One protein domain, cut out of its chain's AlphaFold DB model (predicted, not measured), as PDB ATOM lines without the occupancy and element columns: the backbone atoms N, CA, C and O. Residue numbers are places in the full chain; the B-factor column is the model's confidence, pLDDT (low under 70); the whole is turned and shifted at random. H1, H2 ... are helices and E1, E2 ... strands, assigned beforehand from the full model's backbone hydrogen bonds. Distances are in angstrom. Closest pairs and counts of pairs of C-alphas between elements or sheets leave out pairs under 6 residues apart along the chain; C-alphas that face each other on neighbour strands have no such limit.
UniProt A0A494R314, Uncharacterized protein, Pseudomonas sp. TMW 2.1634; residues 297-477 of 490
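This is residues 297 to 477 of the 490 residues of an uncharacterized protein of Pseudomonas sp. TMW 2.1634 (UniProt A0A494R314). A four-stranded sheet has helices over one face and no named helix on the other; H3, at the middle of the whole, runs along it, and H2, H4 and H5 pack on H3. H1 covers the E1 side of the sheet, and the small hairpin E5 E6 lies at the end of H4, far from the middle. The 181 printed residues hold five named helices and six named strands, in the order E1 H1 H2 E2 E3 E4 H3 E5 E6 H4 H5, with 89 residues, under half, in these elements; the class is mixed, helices and strands. The large sheet runs E1 E2 E4 E3 and is mixed; E5 E6 is antiparallel. The whole is compact, with a radius of gyration of the C-alphas of 16.1 A and spans of 44 by 43 by 31 A.

Find C-alpha 302 at (43.020, 1.517, -37.854), where E1, residues 302 to 304, begins. In the same sheet look for E2 at residues 344 to 348, E4 at residues 380 to 384 and E3 at residues 355 to 359. H3, residues 395 to 411, runs 25.3 A from (32.149, -11.164, -29.625). H1 is 307 to 321, 20.8 A, and H2 is 324 to 340, 25.0 A. E5 is 418 to 421, E6 430 to 433 and H4 434 to 440. H5, 469 to 475, ends at (33.920, -6.362, -15.846).

Start at the sheet: E1 and E2 are parallel, with N 304 and O 346 2.8 A apart. E2 and E4 are parallel, with N 347 and O 382 at 2.7 A. E4 and E3 are an antiparallel hairpin, with N 356 and O 383 at 2.8 A. H1 and H3 on the same face make two layers, helices on one face of a sheet, at heights of 9.8 A and 8.4 A. E1, H1 H2, E2 form a strand-helix-strand unit, parallel neighbour strands joined through helices, with a left-handed crossover. H1 and H2 touch only at the corner, at C-alphas 320 and 326, 4.4 A apart. H3 touches H2 at C-alphas 333 and 407, 6.4 A, at a steep tilt of 44 degrees, the same way. Residues 401 to 408 of H3 touch H4, closest at C-alphas 404 and 439, 5.3 A. Its residues 397 to 404 touch H5, closest at C-alphas 401 and 469, 5.2 A. In the hairpin E5 and E6, find N 421 and O 430 at 2.8 A. In H1, H4 and H5 every O i to N i+4 pair is within hydrogen-bond range; in H2 and in H3, 12 of 13 are.

The two C-alphas farthest apart, those of Ala 297 and Gly 426, are 50.6 A apart. The printed part has no cut. The long links are E3 to E4, 20 residues, and H4 to H5, 28. Look for pLDDT under 70 at residues 351 to 354, 363 and 387 to 393.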
ATOM      1  N   ALA A 297      37.946   8.679 -32.327       84.94
ATOM      2  CA  ALA A 297      39.038   9.371 -33.007       84.94
ATOM      3  C   ALA A 297      40.321   9.537 -32.160       84.94
ATOM      4  O   ALA A 297      41.386   9.791 -32.724       84.94
ATOM      5  N   SER A 298      40.256   9.394 -30.830       79.62
ATOM      6  CA  SER A 298      41.429   9.479 -29.952       79.62
ATOM      7  C   SER A 298      42.276   8.203 -29.919       79.62
ATOM      8  O   SER A 298      43.402   8.248 -29.424       79.62
ATOM      9  N   SER A 299      41.766   7.071 -30.414       86.69
ATOM     10  CA  SER A 299      42.425   5.766 -30.268       86.69
ATOM     11  C   SER A 299      43.688   5.632 -31.136       86.69
ATOM     12  O   SER A 299      44.687   5.026 -30.749       86.69
ATOM     13  N   GLY A 300      43.665   6.204 -32.344       88.75
ATOM     14  CA  GLY A 300      44.713   6.022 -33.351       88.75
ATOM     15  C   GLY A 300      44.793   4.609 -33.952       88.75
ATOM     16  O   GLY A 300      45.663   4.370 -34.794       88.75
ATOM     17  N   LEU A 301      43.915   3.679 -33.549       94.50
ATOM     18  CA  LEU A 301      43.788   2.368 -34.188       94.50
ATOM     19  C   LEU A 301      43.212   2.521 -35.603       94.50
ATOM     20  O   LEU A 301      42.508   3.481 -35.914       94.50
ATOM     21  N   VAL A 302      43.517   1.558 -36.471       95.38
ATOM     22  CA  VAL A 302      43.020   1.517 -37.854       95.38
ATOM     23  C   VAL A 302      42.174   0.267 -38.030       95.38
ATOM     24  O   VAL A 302      42.600  -0.804 -37.618       95.38
ATOM     25  N   ILE A 303      41.012   0.372 -38.673       94.88
ATOM     26  CA  ILE A 303      40.159  -0.781 -38.990       94.88
ATOM     27  C   ILE A 303      40.131  -0.965 -40.512       94.88
ATOM     28  O   ILE A 303      40.030   0.010 -41.255       94.88
ATOM     29  N   GLN A 304      40.267  -2.204 -40.982       94.06
ATOM     30  CA  GLN A 304      40.243  -2.568 -42.400       94.06
ATOM     31  C   GLN A 304      39.318  -3.768 -42.619       94.06
ATOM     32  O   GLN A 304      39.516  -4.832 -42.040       94.06
ATOM     33  N   GLY A 305      38.325  -3.613 -43.487       91.56
ATOM     34  CA  GLY A 305      37.343  -4.651 -43.779       91.56
ATOM     35  C   GLY A 305      36.196  -4.103 -44.616       91.56
ATOM     36  O   GLY A 305      36.307  -3.024 -45.196       91.56
ATOM     37  N   SER A 306      35.103  -4.856 -44.681       89.12
ATOM     38  CA  SER A 306      33.817  -4.358 -45.174       89.12
ATOM     39  C   SER A 306      33.281  -3.208 -44.314       89.12
ATOM     40  O   SER A 306      33.622  -3.112 -43.137       89.12
ATOM     41  N   ASP A 307      32.406  -2.368 -44.876       89.38
ATOM     42  CA  ASP A 307      31.804  -1.241 -44.143       89.38
ATOM     43  C   ASP A 307      31.087  -1.712 -42.867       89.38
ATOM     44  O   ASP A 307      31.354  -1.190 -41.789       89.38
ATOM     45  N   ALA A 308      30.305  -2.794 -42.961       85.38
ATOM     46  CA  ALA A 308      29.648  -3.418 -41.810       85.38
ATOM     47  C   ALA A 308      30.642  -3.914 -40.743       85.38
ATOM     48  O   ALA A 308      30.374  -3.846 -39.549       85.38
ATOM     49  N   PHE A 309      31.814  -4.418 -41.151       89.69
ATOM     50  CA  PHE A 309      32.858  -4.791 -40.194       89.69
ATOM     51  C   PHE A 309      33.472  -3.564 -39.517       89.69
ATOM     52  O   PHE A 309      33.712  -3.598 -38.312       89.69
ATOM     53  N   ILE A 310      33.736  -2.499 -40.280       92.25
ATOM     54  CA  ILE A 310      34.303  -1.254 -39.750       92.25
ATOM     55  C   ILE A 310      33.364  -0.646 -38.711       92.25
ATOM     56  O   ILE A 310      33.827  -0.303 -37.627       92.25
ATOM     57  N   GLU A 311      32.077  -0.545 -39.028       90.75
ATOM     58  CA  GLU A 311      31.032  -0.031 -38.139       90.75
ATOM     59  C   GLU A 311      30.965  -0.836 -36.841       90.75
ATOM     60  O   GLU A 311      31.352  -0.337 -35.788       90.75
ATOM     61  N   ARG A 312      30.682  -2.137 -36.935       90.56
ATOM     62  CA  ARG A 312      30.549  -3.003 -35.759       90.56
ATOM     63  C   ARG A 312      31.808  -3.050 -34.880       90.56
ATOM     64  O   ARG A 312      31.722  -3.166 -33.661       90.56
ATOM     65  N   VAL A 313      33.010  -3.036 -35.467       92.88
ATOM     66  CA  VAL A 313      34.262  -2.994 -34.680       92.88
ATOM     67  C   VAL A 313      34.473  -1.619 -34.052       92.88
ATOM     68  O   VAL A 313      35.049  -1.532 -32.970       92.88
ATOM     69  N   THR A 314      34.017  -0.549 -34.703       94.12
ATOM     70  CA  THR A 314      34.039   0.790 -34.110       94.12
ATOM     71  C   THR A 314      33.170   0.824 -32.856       94.12
ATOM     72  O   THR A 314      33.646   1.324 -31.839       94.12
ATOM     73  N   ASP A 315      31.978   0.230 -32.882       93.75
ATOM     74  CA  ASP A 315      31.073   0.210 -31.723       93.75
ATOM     75  C   ASP A 315      31.649  -0.598 -30.554       93.75
ATOM     76  O   ASP A 315      31.750  -0.086 -29.440       93.75
ATOM     77  N   ASP A 316      32.199  -1.790 -30.825       94.12
ATOM     78  CA  ASP A 316      32.963  -2.562 -29.832       94.12
ATOM     79  C   ASP A 316      34.063  -1.707 -29.163       94.12
ATOM     80  O   ASP A 316      34.279  -1.770 -27.951       94.12
ATOM     81  N   LEU A 317      34.796  -0.909 -29.947       95.12
ATOM     82  CA  LEU A 317      35.877  -0.063 -29.437       95.12
ATOM     83  C   LEU A 317      35.346   1.163 -28.683       95.12
ATOM     84  O   LEU A 317      35.976   1.563 -27.703       95.12
ATOM     85  N   LYS A 318      34.205   1.737 -29.082       95.00
ATOM     86  CA  LYS A 318      33.511   2.801 -28.333       95.00
ATOM     87  C   LYS A 318      33.063   2.289 -26.962       95.00
ATOM     88  O   LYS A 318      33.385   2.931 -25.959       95.00
ATOM     89  N   LEU A 319      32.473   1.090 -26.890       95.50
ATOM     90  CA  LEU A 319      32.162   0.417 -25.624       95.50
ATOM     91  C   LEU A 319      33.424   0.305 -24.762       95.50
ATOM     92  O   LEU A 319      33.433   0.737 -23.607       95.50
ATOM     93  N   LEU A 320      34.536  -0.188 -25.322       96.06
ATOM     94  CA  LEU A 320      35.796  -0.289 -24.577       96.06
ATOM     95  C   LEU A 320      36.324   1.070 -24.100       96.06
ATOM     96  O   LEU A 320      36.850   1.143 -22.988       96.06
ATOM     97  N   LEU A 321      36.179   2.145 -24.877       94.94
ATOM     98  CA  LEU A 321      36.572   3.500 -24.469       94.94
ATOM     99  C   LEU A 321      35.696   4.059 -23.335       94.94
ATOM    100  O   LEU A 321      36.182   4.905 -22.579       94.94
ATOM    101  N   GLY A 322      34.460   3.571 -23.190       94.31
ATOM    102  CA  GLY A 322      33.555   3.817 -22.059       94.31
ATOM    103  C   GLY A 322      33.675   2.815 -20.900       94.31
ATOM    104  O   GLY A 322      32.988   2.950 -19.889       94.31
ATOM    105  N   SER A 323      34.560   1.820 -21.011       95.81
ATOM    106  CA  SER A 323      34.738   0.728 -20.043       95.81
ATOM    107  C   SER A 323      35.912   0.987 -19.079       95.81
ATOM    108  O   SER A 323      36.845   1.730 -19.396       95.81
ATOM    109  N   THR A 324      35.929   0.379 -17.886       95.44
ATOM    110  CA  THR A 324      36.998   0.647 -16.893       95.44
ATOM    111  C   THR A 324      38.324  -0.030 -17.250       95.44
ATOM    112  O   THR A 324      39.400   0.538 -17.024       95.44
ATOM    113  N   HIS A 325      38.273  -1.247 -17.780       96.81
ATOM    114  CA  HIS A 325      39.435  -2.009 -18.218       96.81
ATOM    115  C   HIS A 325      39.843  -1.644 -19.644       96.81
ATOM    116  O   HIS A 325      41.014  -1.321 -19.868       96.81
ATOM    117  N   GLY A 326      38.891  -1.593 -20.577       96.25
ATOM    118  CA  GLY A 326      39.172  -1.290 -21.977       96.25
ATOM    119  C   GLY A 326      39.767   0.092 -22.182       96.25
ATOM    120  O   GLY A 326      40.734   0.210 -22.931       96.25
ATOM    121  N   GLN A 327      39.326   1.112 -21.440       95.00
ATOM    122  CA  GLN A 327      39.908   2.449 -21.556       95.00
ATOM    123  C   GLN A 327      41.400   2.448 -21.188       95.00
ATOM    124  O   GLN A 327      42.205   3.097 -21.854       95.00
ATOM    125  N   LYS A 328      41.809   1.674 -20.174       96.44
ATOM    126  CA  LYS A 328      43.224   1.558 -19.778       96.44
ATOM    127  C   LYS A 328      44.046   0.821 -20.830       96.44
ATOM    128  O   LYS A 328      45.147   1.269 -21.150       96.44
ATOM    129  N   LEU A 329      43.523  -0.286 -21.359       97.56
ATOM    130  CA  LEU A 329      44.175  -1.038 -22.431       97.56
ATOM    131  C   LEU A 329      44.361  -0.154 -23.667       97.56
ATOM    132  O   LEU A 329      45.490   0.053 -24.119       97.56
ATOM    133  N   LEU A 330      43.271   0.434 -24.160       96.62
ATOM    134  CA  LEU A 330      43.286   1.290 -25.340       96.62
ATOM    135  C   LEU A 330      44.157   2.529 -25.137       96.62
ATOM    136  O   LEU A 330      44.839   2.922 -26.079       96.62
ATOM    137  N   GLN A 331      44.241   3.101 -23.932       95.56
ATOM    138  CA  GLN A 331      45.151   4.216 -23.657       95.56
ATOM    139  C   GLN A 331      46.624   3.833 -23.866       95.56
ATOM    140  O   GLN A 331      47.380   4.607 -24.455       95.56
ATOM    141  N   VAL A 332      47.050   2.648 -23.413       95.81
ATOM    142  CA  VAL A 332      48.433   2.177 -23.612       95.81
ATOM    143  C   VAL A 332      48.729   1.984 -25.099       95.81
ATOM    144  O   VAL A 332      49.766   2.442 -25.588       95.81
ATOM    145  N   LEU A 333      47.803   1.357 -25.830       96.44
ATOM    146  CA  LEU A 333      47.934   1.149 -27.273       96.44
ATOM    147  C   LEU A 333      47.976   2.486 -28.027       96.44
ATOM    148  O   LEU A 333      48.878   2.708 -28.837       96.44
ATOM    149  N   SER A 334      47.074   3.408 -27.688       95.06
ATOM    150  CA  SER A 334      47.001   4.753 -28.267       95.06
ATOM    151  C   SER A 334      48.302   5.519 -28.045       95.06
ATOM    152  O   SER A 334      48.853   6.080 -28.994       95.06
ATOM    153  N   ASN A 335      48.849   5.507 -26.826       94.31
ATOM    154  CA  ASN A 335      50.126   6.157 -26.518       94.31
ATOM    155  C   ASN A 335      51.268   5.575 -27.359       94.31
ATOM    156  O   ASN A 335      52.044   6.327 -27.947       94.31
ATOM    157  N   SER A 336      51.333   4.246 -27.490       93.75
ATOM    158  CA  SER A 336      52.332   3.585 -28.339       93.75
ATOM    159  C   SER A 336      52.237   4.042 -29.799       93.75
ATOM    160  O   SER A 336      53.249   4.419 -30.400       93.75
ATOM    161  N   ILE A 337      51.026   4.097 -30.363       93.38
ATOM    162  CA  ILE A 337      50.788   4.564 -31.736       93.38
ATOM    163  C   ILE A 337      51.242   6.022 -31.898       93.38
ATOM    164  O   ILE A 337      51.963   6.350 -32.848       93.38
ATOM    165  N   HIS A 338      50.876   6.893 -30.955       91.31
ATOM    166  CA  HIS A 338      51.210   8.316 -30.995       91.31
ATOM    167  C   HIS A 338      52.715   8.577 -30.871       91.31
ATOM    168  O   HIS A 338      53.248   9.380 -31.648       91.31
ATOM    169  N   ASP A 339      53.398   7.891 -29.955       91.44
ATOM    170  CA  ASP A 339      54.825   8.074 -29.677       91.44
ATOM    171  C   ASP A 339      55.712   7.482 -30.776       91.44
ATOM    172  O   ASP A 339      56.787   8.004 -31.082       91.44
ATOM    173  N   ARG A 340      55.275   6.372 -31.381       90.12
ATOM    174  CA  ARG A 340      56.092   5.578 -32.311       90.12
ATOM    175  C   ARG A 340      55.710   5.763 -33.770       90.12
ATOM    176  O   ARG A 340      56.485   5.369 -34.639       90.12
ATOM    177  N   LYS A 341      54.551   6.370 -34.043       90.12
ATOM    178  CA  LYS A 341      53.993   6.569 -35.391       90.12
ATOM    179  C   LYS A 341      53.847   5.248 -36.158       90.12
ATOM    180  O   LYS A 341      54.141   5.174 -37.351       90.12
ATOM    181  N   LYS A 342      53.425   4.192 -35.458       89.50
ATOM    182  CA  LYS A 342      53.159   2.861 -36.019       89.50
ATOM    183  C   LYS A 342      51.744   2.428 -35.636       89.50
ATOM    184  O   LYS A 342      51.466   2.399 -34.441       89.50
ATOM    185  N   PRO A 343      50.863   2.133 -36.606       90.88
ATOM    186  CA  PRO A 343      49.478   1.794 -36.313       90.88
ATOM    187  C   PRO A 343      49.359   0.377 -35.749       90.88
ATOM    188  O   PRO A 343      50.157  -0.505 -36.077       90.88
ATOM    189  N   ILE A 344      48.324   0.171 -34.943       94.81
ATOM    190  CA  ILE A 344      47.753  -1.152 -34.690       94.81
ATOM    191  C   ILE A 344      46.509  -1.242 -35.571       94.81
ATOM    192  O   ILE A 344      45.611  -0.404 -35.457       94.81
ATOM    193  N   THR A 345      46.498  -2.210 -36.481       95.12
ATOM    194  CA  THR A 345      45.435  -2.385 -37.473       95.12
ATOM    195  C   THR A 345      44.566  -3.577 -37.093       95.12
ATOM    196  O   THR A 345      45.091  -4.654 -36.844       95.12
ATOM    197  N   ILE A 346      43.251  -3.419 -37.082       94.06
ATOM    198  CA  ILE A 346      42.284  -4.506 -36.933       94.06
ATOM    199  C   ILE A 346      41.759  -4.847 -38.328       94.06
ATOM    200  O   ILE A 346      41.277  -3.968 -39.041       94.06
ATOM    201  N   VAL A 347      41.891  -6.104 -38.736       91.56
ATOM    202  CA  VAL A 347      41.581  -6.597 -40.078       91.56
ATOM    203  C   VAL A 347      40.499  -7.666 -39.993       91.56
ATOM    204  O   VAL A 347      40.586  -8.597 -39.191       91.56
ATOM    205  N   GLU A 348      39.491  -7.536 -40.852       87.81
ATOM    206  CA  GLU A 348      38.414  -8.512 -40.981       87.81
ATOM    207  C   GLU A 348      38.955  -9.888 -41.379       87.81
ATOM    208  O   GLU A 348      39.550 -10.059 -42.446       87.81
ATOM    209  N   LEU A 349      38.695 -10.887 -40.534       81.69
ATOM    210  CA  LEU A 349      38.932 -12.294 -40.826       81.69
ATOM    211  C   LEU A 349      37.591 -12.964 -41.110       81.69
ATOM    212  O   LEU A 349      36.758 -13.111 -40.222       81.69
ATOM    213  N   LYS A 350      37.354 -13.363 -42.358       70.44
ATOM    214  CA  LYS A 350      36.083 -13.987 -42.738       70.44
ATOM    215  C   LYS A 350      36.127 -15.495 -42.524       70.44
ATOM    216  O   LYS A 350      37.122 -16.136 -42.850       70.44
ATOM    217  N   HIS A 351      35.002 -16.050 -42.068       64.75
ATOM    218  CA  HIS A 351      34.664 -17.481 -42.122       64.75
ATOM    219  C   HIS A 351      35.520 -18.438 -41.279       64.75
ATOM    220  O   HIS A 351      35.242 -19.636 -41.289       64.75
ATOM    221  N   LEU A 352      36.513 -17.931 -40.547       66.88
ATOM    222  CA  LEU A 352      37.261 -18.701 -39.565       66.88
ATOM    223  C   LEU A 352      36.853 -18.268 -38.159       66.88
ATOM    224  O   LEU A 352      36.868 -17.081 -37.843       66.88
ATOM    225  N   ASP A 353      36.523 -19.230 -37.311       69.00
ATOM    226  CA  ASP A 353      36.208 -19.009 -35.899       69.00
ATOM    227  C   ASP A 353      37.478 -18.784 -35.064       69.00
ATOM    228  O   ASP A 353      37.845 -19.599 -34.215       69.00
ATOM    229  N   ASN A 354      38.209 -17.704 -35.363       68.50
ATOM    230  CA  ASN A 354      39.484 -17.410 -34.721       68.50
ATOM    231  C   ASN A 354      39.800 -15.903 -34.620       68.50
ATOM    232  O   ASN A 354      39.240 -15.073 -35.344       68.50
ATOM    233  N   GLY A 355      40.727 -15.575 -33.722       77.88
ATOM    234  CA  GLY A 355      41.426 -14.298 -33.616       77.88
ATOM    235  C   GLY A 355      42.937 -14.532 -33.698       77.88
ATOM    236  O   GLY A 355      43.410 -15.637 -33.436       77.88
ATOM    237  N   MET A 356      43.695 -13.533 -34.145       83.50
ATOM    238  CA  MET A 356      45.154 -13.616 -34.157       83.50
ATOM    239  C   MET A 356      45.801 -12.236 -34.180       83.50
ATOM    240  O   MET A 356      45.545 -11.435 -35.079       83.50
ATOM    241  N   TYR A 357      46.737 -11.996 -33.270       87.56
ATOM    242  CA  TYR A 357      47.630 -10.850 -33.317       87.56
ATOM    243  C   TYR A 357      48.968 -11.191 -33.983       87.56
ATOM    244  O   TYR A 357      49.669 -12.122 -33.593       87.56
ATOM    245  N   ILE A 358      49.365 -10.374 -34.955       87.12
ATOM    246  CA  ILE A 358      50.666 -10.444 -35.617       87.12
ATOM    247  C   ILE A 358      51.417  -9.134 -35.366       87.12
ATOM    248  O   ILE A 358      50.995  -8.078 -35.848       87.12
ATOM    249  N   PRO A 359      52.553  -9.155 -34.651       84.31
ATOM    250  CA  PRO A 359      53.339  -7.950 -34.438       84.31
ATOM    251  C   PRO A 359      53.931  -7.442 -35.758       84.31
ATOM    252  O   PRO A 359      54.304  -8.212 -36.645       84.31
ATOM    253  N   SER A 360      54.112  -6.123 -35.863       83.44
ATOM    254  CA  SER A 360      54.970  -5.567 -36.915       83.44
ATOM    255  C   SER A 360      56.392  -6.129 -36.804       83.44
ATOM    256  O   SER A 360      56.818  -6.525 -35.717       83.44
ATOM    257  N   GLN A 361      57.135  -6.126 -37.922       78.62
ATOM    258  CA  GLN A 361      58.478  -6.711 -38.029       78.62
ATOM    259  C   GLN A 361      59.315  -6.507 -36.755       78.62
ATOM    260  O   GLN A 361      59.616  -5.376 -36.358       78.62
ATOM    261  N   LEU A 362      59.692  -7.623 -36.127       73.56
ATOM    262  CA  LEU A 362      60.399  -7.629 -34.852       73.56
ATOM    263  C   LEU A 362      61.781  -6.983 -35.015       73.56
ATOM    264  O   LEU A 362      62.677  -7.551 -35.637       73.56
ATOM    265  N   MET A 363      61.966  -5.794 -34.440       67.44
ATOM    266  CA  MET A 363      63.286  -5.150 -34.366       67.44
ATOM    267  C   MET A 363      64.113  -5.676 -33.189       67.44
ATOM    268  O   MET A 363      65.338  -5.734 -33.258       67.44
ATOM    269  N   THR A 364      63.437  -6.050 -32.104       74.62
ATOM    270  CA  THR A 364      64.014  -6.657 -30.904       74.62
ATOM    271  C   THR A 364      63.066  -7.718 -30.375       74.62
ATOM    272  O   THR A 364      61.859  -7.642 -30.600       74.62
ATOM    273  N   ALA A 365      63.608  -8.686 -29.644       83.69
ATOM    274  CA  ALA A 365      62.800  -9.689 -28.974       83.69
ATOM    275  C   ALA A 365      61.866  -9.004 -27.944       83.69
ATOM    276  O   ALA A 365      62.346  -8.170 -27.169       83.69
ATOM    277  N   PRO A 366      60.554  -9.290 -27.929       87.44
ATOM    278  CA  PRO A 366      59.577  -8.574 -27.099       87.44
ATOM    279  C   PRO A 366      59.520  -9.092 -25.651       87.44
ATOM    280  O   PRO A 366      58.645  -8.698 -24.887       87.44
ATOM    281  N   TRP A 367      60.432  -9.994 -25.283       91.81
ATOM    282  CA  TRP A 367      60.366 -10.754 -24.043       91.81
ATOM    283  C   TRP A 367      60.867  -9.975 -22.830       91.81
ATOM    284  O   TRP A 367      61.819  -9.193 -22.925       91.81
ATOM    285  N   ILE A 368      60.306 -10.302 -21.669       92.56
ATOM    286  CA  ILE A 368      60.906  -9.957 -20.377       92.56
ATOM    287  C   ILE A 368      62.220 -10.727 -20.220       92.56
ATOM    288  O   ILE A 368      62.279 -11.941 -20.421       92.56
ATOM    289  N   HIS A 369      63.280 -10.019 -19.835       88.19
ATOM    290  CA  HIS A 369      64.599 -10.594 -19.577       88.19
ATOM    291  C   HIS A 369      65.241  -9.915 -18.362       88.19
ATOM    292  O   HIS A 369      65.183  -8.694 -18.235       88.19
ATOM    293  N   ASP A 370      65.850 -10.690 -17.459       86.38
ATOM    294  CA  ASP A 370      66.475 -10.200 -16.216       86.38
ATOM    295  C   ASP A 370      65.582  -9.255 -15.386       86.38
ATOM    296  O   ASP A 370      66.031  -8.211 -14.906       86.38
ATOM    297  N   ASN A 371      64.297  -9.607 -15.237       86.50
ATOM    298  CA  ASN A 371      63.289  -8.791 -14.549       86.50
ATOM    299  C   ASN A 371      63.158  -7.364 -15.125       86.50
ATOM    300  O   ASN A 371      62.947  -6.386 -14.407       86.50
ATOM    301  N   ARG A 372      63.343  -7.225 -16.442       90.94
ATOM    302  CA  ARG A 372      63.167  -5.974 -17.182       90.94
ATOM    303  C   ARG A 372      62.346  -6.228 -18.435       90.94
ATOM    304  O   ARG A 372      62.594  -7.186 -19.163       90.94
ATOM    305  N   ALA A 373      61.411  -5.322 -18.698       92.56
ATOM    306  CA  ALA A 373      60.740  -5.257 -19.983       92.56
ATOM    307  C   ALA A 373      61.754  -4.969 -21.102       92.56
ATOM    308  O   ALA A 373      62.733  -4.230 -20.920       92.56
ATOM    309  N   SER A 374      61.493  -5.547 -22.267       90.56
ATOM    310  CA  SER A 374      62.171  -5.234 -23.517       90.56
ATOM    311  C   SER A 374      61.785  -3.824 -24.003       90.56
ATOM    312  O   SER A 374      60.985  -3.120 -23.390       90.56
ATOM    313  N   ARG A 375      62.370  -3.361 -25.115       86.88
ATOM    314  CA  ARG A 375      61.942  -2.101 -25.754       86.88
ATOM    315  C   ARG A 375      60.537  -2.174 -26.364       86.88
ATOM    316  O   ARG A 375      60.027  -1.125 -26.754       86.88
ATOM    317  N   GLY A 376      59.964  -3.373 -26.454       82.75
ATOM    318  CA  GLY A 376      58.720  -3.640 -27.161       82.75
ATOM    319  C   GLY A 376      58.894  -3.652 -28.676       82.75
ATOM    320  O   GLY A 376      59.946  -3.307 -29.224       82.75
ATOM    321  N   THR A 377      57.845  -4.084 -29.359       83.12
ATOM    322  CA  THR A 377      57.649  -3.918 -30.802       83.12
ATOM    323  C   THR A 377      56.585  -2.844 -31.013       83.12
ATOM    324  O   THR A 377      55.888  -2.471 -30.079       83.12
ATOM    325  N   PHE A 378      56.469  -2.263 -32.204       85.12
ATOM    326  CA  PHE A 378      55.560  -1.127 -32.401       85.12
ATOM    327  C   PHE A 378      54.633  -1.375 -33.573       85.12
ATOM    328  O   PHE A 378      55.103  -1.661 -34.674       85.12
ATOM    329  N   GLY A 379      53.336  -1.204 -33.328       88.12
ATOM    330  CA  GLY A 379      52.292  -1.575 -34.268       88.12
ATOM    331  C   GLY A 379      52.133  -3.087 -34.417       88.12
ATOM    332  O   GLY A 379      52.862  -3.885 -33.827       88.12
ATOM    333  N   GLY A 380      51.192  -3.481 -35.259       91.81
ATOM    334  CA  GLY A 380      50.819  -4.874 -35.470       91.81
ATOM    335  C   GLY A 380      49.435  -4.970 -36.085       91.81
ATOM    336  O   GLY A 380      48.784  -3.948 -36.314       91.81
ATOM    337  N   THR A 381      49.006  -6.192 -36.346       93.69
ATOM    338  CA  THR A 381      47.727  -6.480 -36.978       93.69
ATOM    339  C   THR A 381      46.951  -7.479 -36.136       93.69
ATOM    340  O   THR A 381      47.450  -8.567 -35.875       93.69
ATOM    341  N   VAL A 382      45.739  -7.122 -35.730       92.44
ATOM    342  CA  VAL A 382      44.746  -8.038 -35.165       92.44
ATOM    343  C   VAL A 382      43.868  -8.531 -36.309       92.44
ATOM    344  O   VAL A 382      43.206  -7.727 -36.952       92.44
ATOM    345  N   TYR A 383      43.842  -9.831 -36.561       87.81
ATOM    346  CA  TYR A 383      42.877 -10.485 -37.438       87.81
ATOM    347  C   TYR A 383      41.751 -11.043 -36.576       87.81
ATOM    348  O   TYR A 383      42.026 -11.743 -35.604       87.81
ATOM    349  N   TYR A 384      40.497 -10.734 -36.898       85.06
ATOM    350  CA  TYR A 384      39.363 -11.166 -36.078       85.06
ATOM    351  C   TYR A 384      38.079 -11.337 -36.897       85.06
ATOM    352  O   TYR A 384      37.785 -10.535 -37.788       85.06
ATOM    353  N   ASN A 385      37.319 -12.392 -36.589       79.75
ATOM    354  CA  ASN A 385      36.013 -12.667 -37.181       79.75
ATOM    355  C   ASN A 385      34.877 -12.148 -36.294       79.75
ATOM    356  O   ASN A 385      34.634 -12.677 -35.214       79.75
ATOM    357  N   ARG A 386      34.126 -11.160 -36.791       76.50
ATOM    358  CA  ARG A 386      33.074 -10.470 -36.030       76.50
ATOM    359  C   ARG A 386      31.854 -11.303 -35.646       76.50
ATOM    360  O   ARG A 386      31.202 -10.961 -34.660       76.50
ATOM    361  N   SER A 387      31.529 -12.345 -36.410       64.62
ATOM    362  CA  SER A 387      30.398 -13.228 -36.102       64.62
ATOM    363  C   SER A 387      30.810 -14.425 -35.248       64.62
ATOM    364  O   SER A 387      29.962 -15.230 -34.866       64.62
ATOM    365  N   HIS A 388      32.098 -14.540 -34.903       66.44
ATOM    366  CA  HIS A 388      32.566 -15.612 -34.046       66.44
ATOM    367  C   HIS A 388      31.995 -15.472 -32.631       66.44
ATOM    368  O   HIS A 388      32.280 -14.517 -31.905       66.44
ATOM    369  N   GLN A 389      31.222 -16.473 -32.221       58.50
ATOM    370  CA  GLN A 389      30.760 -16.642 -30.851       58.50
ATOM    371  C   GLN A 389      31.006 -18.085 -30.431       58.50
ATOM    372  O   GLN A 389      30.378 -19.006 -30.953       58.50
ATOM    373  N   LYS A 390      31.906 -18.306 -29.468       58.06
ATOM    374  CA  LYS A 390      31.921 -19.583 -28.747       58.06
ATOM    375  C   LYS A 390      30.715 -19.619 -27.818       58.06
ATOM    376  O   LYS A 390      30.222 -18.582 -27.371       58.06
ATOM    377  N   ALA A 391      30.245 -20.821 -27.498       48.06
ATOM    378  CA  ALA A 391      29.244 -20.981 -26.453       48.06
ATOM    379  C   ALA A 391      29.736 -20.284 -25.169       48.06
ATOM    380  O   ALA A 391      30.860 -20.512 -24.727       48.06
ATOM    381  N   ASP A 392      28.905 -19.404 -24.610       59.78
ATOM    382  CA  ASP A 392      29.201 -18.571 -23.436       59.78
ATOM    383  C   ASP A 392      30.270 -17.465 -23.601       59.78
ATOM    384  O   ASP A 392      30.600 -16.815 -22.605       59.78
ATOM    385  N   SER A 393      30.771 -17.184 -24.814       68.56
ATOM    386  CA  SER A 393      31.597 -15.997 -25.087       68.56
ATOM    387  C   SER A 393      30.783 -14.884 -25.747       68.56
ATOM    388  O   SER A 393      29.814 -15.137 -26.458       68.56
ATOM    389  N   VAL A 394      31.201 -13.637 -25.539       78.38
ATOM    390  CA  VAL A 394      30.691 -12.487 -26.299       78.38
ATOM    391  C   VAL A 394      31.695 -12.102 -27.384       78.38
ATOM    392  O   VAL A 394      32.896 -12.272 -27.149       78.38
ATOM    393  N   PRO A 395      31.252 -11.566 -28.537       76.88
ATOM    394  CA  PRO A 395      32.149 -11.164 -29.625       76.88
ATOM    395  C   PRO A 395      33.318 -10.276 -29.166       76.88
ATOM    396  O   PRO A 395      34.471 -10.478 -29.540       76.88
ATOM    397  N   LEU A 396      33.038  -9.338 -28.259       88.25
ATOM    398  CA  LEU A 396      34.028  -8.407 -27.724       88.25
ATOM    399  C   LEU A 396      35.221  -9.093 -27.030       88.25
ATOM    400  O   LEU A 396      36.337  -8.579 -27.075       88.25
ATOM    401  N   ALA A 397      35.013 -10.250 -26.389       88.88
ATOM    402  CA  ALA A 397      36.050 -10.915 -25.598       88.88
ATOM    403  C   ALA A 397      37.220 -11.400 -26.468       88.88
ATOM    404  O   ALA A 397      38.378 -11.251 -26.084       88.88
ATOM    405  N   SER A 398      36.922 -11.919 -27.662       86.88
ATOM    406  CA  SER A 398      37.942 -12.360 -28.614       86.88
ATOM    407  C   SER A 398      38.761 -11.189 -29.151       86.88
ATOM    408  O   SER A 398      39.986 -11.268 -29.164       86.88
ATOM    409  N   LEU A 399      38.121 -10.070 -29.510       91.56
ATOM    410  CA  LEU A 399      38.845  -8.854 -29.892       91.56
ATOM    411  C   LEU A 399      39.740  -8.357 -28.744       91.56
ATOM    412  O   LEU A 399      40.905  -8.023 -28.961       91.56
ATOM    413  N   TYR A 400      39.220  -8.345 -27.515       95.06
ATOM    414  CA  TYR A 400      39.968  -7.903 -26.340       95.06
ATOM    415  C   TYR A 400      41.202  -8.765 -26.061       95.06
ATOM    416  O   TYR A 400      42.256  -8.227 -25.718       95.06
ATOM    417  N   HIS A 401      41.094 -10.088 -26.226       94.38
ATOM    418  CA  HIS A 401      42.218 -11.022 -26.090       94.38
ATOM    419  C   HIS A 401      43.365 -10.655 -27.038       94.38
ATOM    420  O   HIS A 401      44.500 -10.473 -26.597       94.38
ATOM    421  N   GLU A 402      43.066 -10.417 -28.318       94.38
ATOM    422  CA  GLU A 402      44.090 -10.022 -29.295       94.38
ATOM    423  C   GLU A 402      44.685  -8.633 -29.008       94.38
ATOM    424  O   GLU A 402      45.871  -8.383 -29.237       94.38
ATOM    425  N   LEU A 403      43.899  -7.714 -28.440       96.50
ATOM    426  CA  LEU A 403      44.413  -6.425 -27.970       96.50
ATOM    427  C   LEU A 403      45.327  -6.575 -26.738       96.50
ATOM    428  O   LEU A 403      46.264  -5.788 -26.577       96.50
ATOM    429  N   CYS A 404      45.122  -7.593 -25.896       97.62
ATOM    430  CA  CYS A 404      46.033  -7.921 -24.792       97.62
ATOM    431  C   CYS A 404      47.380  -8.444 -25.309       97.62
ATOM    432  O   CYS A 404      48.430  -8.077 -24.770       97.62
ATOM    433  N   HIS A 405      47.382  -9.215 -26.402       96.69
ATOM    434  CA  HIS A 405      48.618  -9.538 -27.119       96.69
ATOM    435  C   HIS A 405      49.305  -8.267 -27.608       96.69
ATOM    436  O   HIS A 405      50.471  -8.037 -27.279       96.69
ATOM    437  N   ALA A 406      48.581  -7.376 -28.292       96.38
ATOM    438  CA  ALA A 406      49.137  -6.097 -28.731       96.38
ATOM    439  C   ALA A 406      49.781  -5.315 -27.571       96.38
ATOM    440  O   ALA A 406      50.900  -4.819 -27.723       96.38
ATOM    441  N   TYR A 407      49.142  -5.278 -26.395       97.00
ATOM    442  CA  TYR A 407      49.697  -4.682 -25.176       97.00
ATOM    443  C   TYR A 407      51.046  -5.296 -24.776       97.00
ATOM    444  O   TYR A 407      52.013  -4.551 -24.590       97.00
ATOM    445  N   ASN A 408      51.141  -6.627 -24.691       96.31
ATOM    446  CA  ASN A 408      52.377  -7.321 -24.301       96.31
ATOM    447  C   ASN A 408      53.530  -6.966 -25.243       96.31
ATOM    448  O   ASN A 408      54.649  -6.669 -24.815       96.31
ATOM    449  N   TYR A 409      53.239  -6.953 -26.542       95.19
ATOM    450  CA  TYR A 409      54.212  -6.637 -27.576       95.19
ATOM    451  C   TYR A 409      54.661  -5.172 -27.511       95.19
ATOM    452  O   TYR A 409      55.868  -4.917 -27.508       95.19
ATOM    453  N   VAL A 410      53.742  -4.203 -27.387       93.56
ATOM    454  CA  VAL A 410      54.118  -2.774 -27.371       93.56
ATOM    455  C   VAL A 410      54.820  -2.319 -26.103       93.56
ATOM    456  O   VAL A 410      55.611  -1.374 -26.141       93.56
ATOM    457  N   THR A 411      54.568  -2.997 -24.991       94.12
ATOM    458  CA  THR A 411      55.238  -2.729 -23.714       94.12
ATOM    459  C   THR A 411      56.525  -3.537 -23.542       94.12
ATOM    460  O   THR A 411      57.324  -3.226 -22.659       94.12
ATOM    461  N   GLY A 412      56.769  -4.538 -24.400       94.38
ATOM    462  CA  GLY A 412      57.924  -5.429 -24.294       94.38
ATOM    463  C   GLY A 412      57.854  -6.340 -23.071       94.38
ATOM    464  O   GLY A 412      58.893  -6.663 -22.489       94.38
ATOM    465  N   THR A 413      56.643  -6.703 -22.647       96.06
ATOM    466  CA  THR A 413      56.391  -7.506 -21.447       96.06
ATOM    467  C   THR A 413      55.960  -8.934 -21.767       96.06
ATOM    468  O   THR A 413      55.313  -9.567 -20.939       96.06
ATOM    469  N   VAL A 414      56.282  -9.467 -22.949       96.00
ATOM    470  CA  VAL A 414      55.854 -10.821 -23.330       96.00
ATOM    471  C   VAL A 414      56.579 -11.870 -22.475       96.00
ATOM    472  O   VAL A 414      57.810 -11.843 -22.350       96.00
ATOM    473  N   PHE A 415      55.846 -12.828 -21.910       96.12
ATOM    474  CA  PHE A 415      56.440 -14.017 -21.299       96.12
ATOM    475  C   PHE A 415      56.866 -15.026 -22.369       96.12
ATOM    476  O   PHE A 415      56.064 -15.474 -23.182       96.12
ATOM    477  N   SER A 416      58.145 -15.404 -22.361       93.19
ATOM    478  CA  SER A 416      58.697 -16.370 -23.313       93.19
ATOM    479  C   SER A 416      58.441 -17.816 -22.885       93.19
ATOM    480  O   SER A 416      58.296 -18.109 -21.698       93.19
ATOM    481  N   GLY A 417      58.436 -18.735 -23.852       94.12
ATOM    482  CA  GLY A 417      58.322 -20.174 -23.607       94.12
ATOM    483  C   GLY A 417      56.883 -20.667 -23.438       94.12
ATOM    484  O   GLY A 417      55.930 -20.028 -23.880       94.12
ATOM    485  N   SER A 418      56.742 -21.836 -22.817       95.56
ATOM    486  CA  SER A 418      55.461 -22.497 -22.565       95.56
ATOM    487  C   SER A 418      55.369 -22.982 -21.124       95.56
ATOM    488  O   SER A 418      56.388 -23.289 -20.505       95.56
ATOM    489  N   SER A 419      54.143 -23.097 -20.618       95.12
ATOM    490  CA  SER A 419      53.848 -23.640 -19.294       95.12
ATOM    491  C   SER A 419      52.948 -24.867 -19.398       95.12
ATOM    492  O   SER A 419      52.112 -24.950 -20.305       95.12
ATOM    493  N   PRO A 420      53.076 -25.821 -18.459       92.25
ATOM    494  CA  PRO A 420      52.139 -26.926 -18.352       92.25
ATOM    495  C   PRO A 420      50.759 -26.425 -17.912       92.25
ATOM    496  O   PRO A 420      50.594 -25.885 -16.821       92.25
ATOM    497  N   GLU A 421      49.749 -26.678 -18.736       86.62
ATOM    498  CA  GLU A 421      48.352 -26.395 -18.441       86.62
ATOM    499  C   GLU A 421      47.586 -27.701 -18.160       86.62
ATOM    500  O   GLU A 421      47.457 -28.555 -19.048       86.62
ATOM    501  N   PRO A 422      47.066 -27.902 -16.936       81.81
ATOM    502  CA  PRO A 422      46.251 -29.067 -16.627       81.81
ATOM    503  C   PRO A 422      44.886 -28.956 -17.319       81.81
ATOM    504  O   PRO A 422      44.091 -28.071 -17.010       81.81
ATOM    505  N   LEU A 423      44.594 -29.888 -18.232       78.00
ATOM    506  CA  LEU A 423      43.318 -29.917 -18.947       78.00
ATOM    507  C   LEU A 423      42.206 -30.488 -18.063       78.00
ATOM    508  O   LEU A 423      41.344 -29.748 -17.608       78.00
ATOM    509  N   TYR A 424      42.229 -31.790 -17.780       76.12
ATOM    510  CA  TYR A 424      41.228 -32.480 -16.959       76.12
ATOM    511  C   TYR A 424      41.898 -33.490 -16.018       76.12
ATOM    512  O   TYR A 424      43.001 -33.958 -16.317       76.12
ATOM    513  N   PRO A 425      41.257 -33.862 -14.892       75.12
ATOM    514  CA  PRO A 425      41.787 -34.889 -14.001       75.12
ATOM    515  C   PRO A 425      42.117 -36.181 -14.763       75.12
ATOM    516  O   PRO A 425      41.248 -36.770 -15.399       75.12
ATOM    517  N   GLY A 426      43.377 -36.616 -14.698       76.31
ATOM    518  CA  GLY A 426      43.852 -37.833 -15.365       76.31
ATOM    519  C   GLY A 426      44.372 -37.652 -16.798       76.31
ATOM    520  O   GLY A 426      44.898 -38.616 -17.349       76.31
ATOM    521  N   MET A 427      44.292 -36.454 -17.390       77.19
ATOM    522  CA  MET A 427      44.964 -36.141 -18.660       77.19
ATOM    523  C   MET A 427      46.351 -35.524 -18.418       77.19
ATOM    524  O   MET A 427      46.514 -34.767 -17.455       77.19
ATOM    525  N   PRO A 428      47.360 -35.818 -19.265       79.88
ATOM    526  CA  PRO A 428      48.636 -35.116 -19.201       79.88
ATOM    527  C   PRO A 428      48.422 -33.618 -19.448       79.88
ATOM    528  O   PRO A 428      47.551 -33.226 -20.226       79.88
ATOM    529  N   ALA A 429      49.218 -32.785 -18.776       82.75
ATOM    530  CA  ALA A 429      49.195 -31.349 -19.015       82.75
ATOM    531  C   ALA A 429      49.627 -31.056 -20.457       82.75
ATOM    532  O   ALA A 429      50.600 -31.642 -20.943       82.75
ATOM    533  N   ASN A 430      48.924 -30.142 -21.121       86.25
ATOM    534  CA  ASN A 430      49.371 -29.644 -22.411       86.25
ATOM    535  C   ASN A 430      50.419 -28.543 -22.213       86.25
ATOM    536  O   ASN A 430      50.433 -27.882 -21.178       86.25
ATOM    537  N   GLN A 431      51.305 -28.347 -23.187       92.56
ATOM    538  CA  GLN A 431      52.185 -27.179 -23.196       92.56
ATOM    539  C   GLN A 431      51.463 -26.024 -23.882       92.56
ATOM    540  O   GLN A 431      51.213 -26.081 -25.085       92.56
ATOM    541  N   THR A 432      51.134 -24.994 -23.110       93.06
ATOM    542  CA  THR A 432      50.472 -23.784 -23.606       93.06
ATOM    543  C   THR A 432      51.485 -22.645 -23.642       93.06
ATOM    544  O   THR A 432      52.282 -22.497 -22.715       93.06
ATOM    545  N   ALA A 433      51.494 -21.857 -24.719       94.88
ATOM    546  CA  ALA A 433      52.384 -20.706 -24.845       94.88
ATOM    547  C   ALA A 433      52.134 -19.702 -23.708       94.88
ATOM    548  O   ALA A 433      50.989 -19.411 -23.358       94.88
ATOM    549  N   ASN A 434      53.207 -19.168 -23.124       96.19
ATOM    550  CA  ASN A 434      53.093 -18.267 -21.977       96.19
ATOM    551  C   ASN A 434      52.396 -16.952 -22.332       96.19
ATOM    552  O   ASN A 434      51.679 -16.416 -21.491       96.19
ATOM    553  N   GLU A 435      52.551 -16.469 -23.565       95.00
ATOM    554  CA  GLU A 435      51.854 -15.277 -24.061       95.00
ATOM    555  C   GLU A 435      50.329 -15.464 -24.108       95.00
ATOM    556  O   GLU A 435      49.595 -14.532 -23.794       95.00
ATOM    557  N   GLU A 436      49.839 -16.678 -24.385       94.75
ATOM    558  CA  GLU A 436      48.404 -16.982 -24.357       94.75
ATOM    559  C   GLU A 436      47.856 -17.016 -22.931       94.75
ATOM    560  O   GLU A 436      46.833 -16.400 -22.635       94.75
ATOM    561  N   LEU A 437      48.561 -17.682 -22.007       95.88
ATOM    562  CA  LEU A 437      48.191 -17.657 -20.588       95.88
ATOM    563  C   LEU A 437      48.189 -16.219 -20.054       95.88
ATOM    564  O   LEU A 437      47.260 -15.815 -19.355       95.88
ATOM    565  N   GLN A 438      49.198 -15.434 -20.432       96.62
ATOM    566  CA  GLN A 438      49.333 -14.031 -20.064       96.62
ATOM    567  C   GLN A 438      48.169 -13.178 -20.585       96.62
ATOM    568  O   GLN A 438      47.603 -12.416 -19.804       96.62
ATOM    569  N   ALA A 439      47.793 -13.318 -21.861       96.06
ATOM    570  CA  ALA A 439      46.674 -12.593 -22.464       96.06
ATOM    571  C   ALA A 439      45.323 -12.985 -21.847       96.06
ATOM    572  O   ALA A 439      44.504 -12.110 -21.570       96.06
ATOM    573  N   VAL A 440      45.111 -14.264 -21.513       95.56
ATOM    574  CA  VAL A 440      43.894 -14.688 -20.800       95.56
ATOM    575  C   VAL A 440      43.840 -14.122 -19.376       95.56
ATOM    576  O   VAL A 440      42.757 -13.874 -18.849       95.56
ATOM    577  N   GLY A 441      44.987 -13.902 -18.730       96.31
ATOM    578  CA  GLY A 441      45.057 -13.581 -17.300       96.31
ATOM    579  C   GLY A 441      45.193 -14.823 -16.418       96.31
ATOM    580  O   GLY A 441      44.640 -14.884 -15.319       96.31
ATOM    581  N   LEU A 442      45.879 -15.847 -16.925       95.75
ATOM    582  CA  LEU A 442      46.266 -17.058 -16.209       95.75
ATOM    583  C   LEU A 442      47.751 -16.991 -15.820       95.75
ATOM    584  O   LEU A 442      48.550 -16.382 -16.536       95.75
ATOM    585  N   PRO A 443      48.140 -17.598 -14.688       95.31
ATOM    586  CA  PRO A 443      49.534 -17.632 -14.267       95.31
ATOM    587  C   PRO A 443      50.377 -18.507 -15.204       95.31
ATOM    588  O   PRO A 443      50.017 -19.653 -15.474       95.31
ATOM    589  N   ALA A 444      51.525 -17.989 -15.635       95.38
ATOM    590  CA  ALA A 444      52.569 -18.754 -16.313       95.38
ATOM    591  C   ALA A 444      53.655 -19.228 -15.321       95.38
ATOM    592  O   ALA A 444      53.880 -18.617 -14.272       95.38
ATOM    593  N   ASP A 445      54.353 -20.311 -15.659       95.12
ATOM    594  CA  ASP A 445      55.519 -20.841 -14.941       95.12
ATOM    595  C   ASP A 445      56.782 -20.036 -15.295       95.12
ATOM    596  O   ASP A 445      57.709 -20.497 -15.962       95.12
ATOM    597  N   VAL A 446      56.769 -18.764 -14.899       94.44
ATOM    598  CA  VAL A 446      57.844 -17.785 -15.102       94.44
ATOM    599  C   VAL A 446      58.071 -16.987 -13.812       94.44
ATOM    600  O   VAL A 446      57.155 -16.874 -12.991       94.44
ATOM    601  N   PRO A 447      59.264 -16.398 -13.604       95.00
ATOM    602  CA  PRO A 447      59.473 -15.459 -12.506       95.00
ATOM    603  C   PRO A 447      58.454 -14.302 -12.561       95.00
ATOM    604  O   PRO A 447      58.296 -13.707 -13.630       95.00
ATOM    605  N   PRO A 448      57.785 -13.955 -11.444       95.25
ATOM    606  CA  PRO A 448      56.863 -12.824 -11.401       95.25
ATOM    607  C   PRO A 448      57.530 -11.502 -11.800       95.25
ATOM    608  O   PRO A 448      58.675 -11.242 -11.423       95.25
ATOM    609  N   PHE A 449      56.796 -10.661 -12.526       96.62
ATOM    610  CA  PHE A 449      57.254  -9.385 -13.064       96.62
ATOM    611  C   PHE A 449      56.462  -8.210 -12.478       96.62
ATOM    612  O   PHE A 449      55.256  -8.299 -12.254       96.62
ATOM    613  N   ASP A 450      57.162  -7.110 -12.210       95.44
ATOM    614  CA  ASP A 450      56.594  -5.862 -11.698       95.44
ATOM    615  C   ASP A 450      56.193  -4.945 -12.870       95.44
ATOM    616  O   ASP A 450      57.041  -4.298 -13.494       95.44
ATOM    617  N   PHE A 451      54.901  -4.945 -13.207       94.44
ATOM    618  CA  PHE A 451      54.373  -4.268 -14.395       94.44
ATOM    619  C   PHE A 451      54.230  -2.750 -14.234       94.44
ATOM    620  O   PHE A 451      54.352  -2.026 -15.225       94.44
ATOM    621  N   ASP A 452      53.965  -2.258 -13.024       90.44
ATOM    622  CA  ASP A 452      53.724  -0.836 -12.753       90.44
ATOM    623  C   ASP A 452      54.903  -0.147 -12.050       90.44
ATOM    624  O   ASP A 452      54.965   1.086 -12.037       90.44
ATOM    625  N   LYS A 453      55.888  -0.917 -11.562       90.25
ATOM    626  CA  LYS A 453      57.048  -0.436 -10.795       90.25
ATOM    627  C   LYS A 453      56.645   0.253  -9.496       90.25
ATOM    628  O   LYS A 453      57.440   1.026  -8.944       90.25
ATOM    629  N   ASP A 454      55.424   0.013  -9.026       91.44
ATOM    630  CA  ASP A 454      54.964   0.483  -7.734       91.44
ATOM    631  C   ASP A 454      55.394  -0.540  -6.672       91.44
ATOM    632  O   ASP A 454      54.915  -1.672  -6.675       91.44
ATOM    633  N   PRO A 455      56.257  -0.172  -5.707       88.62
ATOM    634  CA  PRO A 455      56.675  -1.093  -4.652       88.62
ATOM    635  C   PRO A 455      55.520  -1.593  -3.761       88.62
ATOM    636  O   PRO A 455      55.737  -2.502  -2.956       88.62
ATOM    637  N   LEU A 456      54.325  -0.996  -3.847       93.38
ATOM    638  CA  LEU A 456      53.118  -1.443  -3.146       93.38
ATOM    639  C   LEU A 456      52.333  -2.517  -3.911       93.38
ATOM    640  O   LEU A 456      51.524  -3.214  -3.292       93.38
ATOM    641  N   THR A 457      52.577  -2.677  -5.212       90.81
ATOM    642  CA  THR A 457      51.964  -3.709  -6.050       90.81
ATOM    643  C   THR A 457      52.923  -4.904  -6.146       90.81
ATOM    644  O   THR A 457      54.039  -4.774  -6.646       90.81
ATOM    645  N   PRO A 458      52.547  -6.102  -5.663       93.06
ATOM    646  CA  PRO A 458      53.400  -7.277  -5.801       93.06
ATOM    647  C   PRO A 458      53.601  -7.675  -7.275       93.06
ATOM    648  O   PRO A 458      52.631  -7.658  -8.033       93.06
ATOM    649  N   PRO A 459      54.808  -8.129  -7.667       95.19
ATOM    650  CA  PRO A 459      55.045  -8.710  -8.986       95.19
ATOM    651  C   PRO A 459      54.132  -9.912  -9.266       95.19
ATOM    652  O   PRO A 459      53.884 -10.730  -8.373       95.19
ATOM    653  N   THR A 460      53.692 -10.076 -10.514       96.31
ATOM    654  CA  THR A 460      52.772 -11.143 -10.942       96.31
ATOM    655  C   THR A 460      53.335 -11.953 -12.107       96.31
ATOM    656  O   THR A 460      54.128 -11.472 -12.909       96.31
ATOM    657  N   ASN A 461      52.915 -13.210 -12.230       95.75
ATOM    658  CA  ASN A 461      53.223 -14.087 -13.369       95.75
ATOM    659  C   ASN A 461      52.074 -14.132 -14.397       95.75
ATOM    660  O   ASN A 461      51.883 -15.125 -15.095       95.75
ATOM    661  N   THR A 462      51.293 -13.056 -14.455       95.56
ATOM    662  CA  THR A 462      50.240 -12.778 -15.437       95.56
ATOM    663  C   THR A 462      50.052 -11.264 -15.529       95.56
ATOM    664  O   THR A 462      50.526 -10.538 -14.646       95.56
ATOM    665  N   ASN A 463      49.389 -10.778 -16.574       97.25
ATOM    666  CA  ASN A 463      49.164  -9.347 -16.759       97.25
ATOM    667  C   ASN A 463      48.285  -8.738 -15.650       97.25
ATOM    668  O   ASN A 463      47.429  -9.426 -15.085       97.25
ATOM    669  N   PRO A 464      48.429  -7.430 -15.362       97.12
ATOM    670  CA  PRO A 464      47.458  -6.706 -14.547       97.12
ATOM    671  C   PRO A 464      46.041  -6.820 -15.140       97.12
ATOM    672  O   PRO A 464      45.913  -6.838 -16.367       97.12
ATOM    673  N   PRO A 465      44.969  -6.817 -14.321       96.69
ATOM    674  CA  PRO A 465      43.615  -7.137 -14.784       96.69
ATOM    675  C   PRO A 465      43.141  -6.381 -16.037       96.69
ATOM    676  O   PRO A 465      42.633  -7.042 -16.939       96.69
ATOM    677  N   PRO A 466      43.360  -5.056 -16.193       97.50
ATOM    678  CA  PRO A 466      42.934  -4.347 -17.401       97.50
ATOM    679  C   PRO A 466      43.564  -4.858 -18.701       97.50
ATOM    680  O   PRO A 466      43.059  -4.562 -19.773       97.50
ATOM    681  N   PHE A 467      44.658  -5.610 -18.635       98.00
ATOM    682  CA  PHE A 467      45.393  -6.101 -19.800       98.00
ATOM    683  C   PHE A 467      45.249  -7.624 -19.950       98.00
ATOM    684  O   PHE A 467      46.189  -8.304 -20.362       98.00
ATOM    685  N   THR A 468      44.084  -8.155 -19.559       97.69
ATOM    686  CA  THR A 468      43.735  -9.579 -19.655       97.69
ATOM    687  C   THR A 468      42.301  -9.788 -20.140       97.69
ATOM    688  O   THR A 468      41.412  -9.005 -19.796       97.69
ATOM    689  N   GLU A 469      42.046 -10.897 -20.839       96.06
ATOM    690  CA  GLU A 469      40.692 -11.353 -21.179       96.06
ATOM    691  C   GLU A 469      39.841 -11.557 -19.913       96.06
ATOM    692  O   GLU A 469      38.723 -11.059 -19.817       96.06
ATOM    693  N   ASN A 470      40.380 -12.213 -18.878       96.12
ATOM    694  CA  ASN A 470      39.670 -12.393 -17.610       96.12
ATOM    695  C   ASN A 470      39.303 -11.067 -16.936       96.12
ATOM    696  O   ASN A 470      38.285 -10.996 -16.249       96.12
ATOM    697  N   GLY A 471      40.093 -10.014 -17.138       96.81
ATOM    698  CA  GLY A 471      39.756  -8.675 -16.684       96.81
ATOM    699  C   GLY A 471      38.489  -8.149 -17.341       96.81
ATOM    700  O   GLY A 471      37.580  -7.714 -16.632       96.81
ATOM    701  N   ILE A 472      38.394  -8.193 -18.674       96.44
ATOM    702  CA  ILE A 472      37.180  -7.728 -19.359       96.44
ATOM    703  C   ILE A 472      35.989  -8.651 -19.074       96.44
ATOM    704  O   ILE A 472      34.903  -8.155 -18.800       96.44
ATOM    705  N   LEU A 473      36.181  -9.975 -19.005       95.44
ATOM    706  CA  LEU A 473      35.115 -10.913 -18.630       95.44
ATOM    707  C   LEU A 473      34.570 -10.614 -17.230       95.44
ATOM    708  O   LEU A 473      33.358 -10.621 -17.028       95.44
ATOM    709  N   GLN A 474      35.445 -10.308 -16.267       95.81
ATOM    710  CA  GLN A 474      35.030  -9.916 -14.924       95.81
ATOM    711  C   GLN A 474      34.195  -8.633 -14.937       95.81
ATOM    712  O   GLN A 474      33.197  -8.549 -14.215       95.81
ATOM    713  N   GLU A 475      34.618  -7.640 -15.717       95.88
ATOM    714  CA  GLU A 475      33.920  -6.362 -15.846       95.88
ATOM    715  C   GLU A 475      32.528  -6.549 -16.454       95.88
ATOM    716  O   GLU A 475      31.536  -6.103 -15.876       95.88
ATOM    717  N   LEU A 476      32.455  -7.334 -17.530       95.44
ATOM    718  CA  LEU A 476      31.219  -7.732 -18.194       95.44
ATOM    719  C   LEU A 476      30.329  -8.626 -17.321       95.44
ATOM    720  O   LEU A 476      29.189  -8.866 -17.681       95.44
ATOM    721  N   GLY A 477      30.806  -9.136 -16.180       94.06
ATOM    722  CA  GLY A 477      30.042 -10.047 -15.323       94.06
ATOM    723  C   GLY A 477      29.938 -11.480 -15.863       94.06
ATOM    724  O   GLY A 477      29.059 -12.235 -15.441       94.06
TER     725      GLY A 477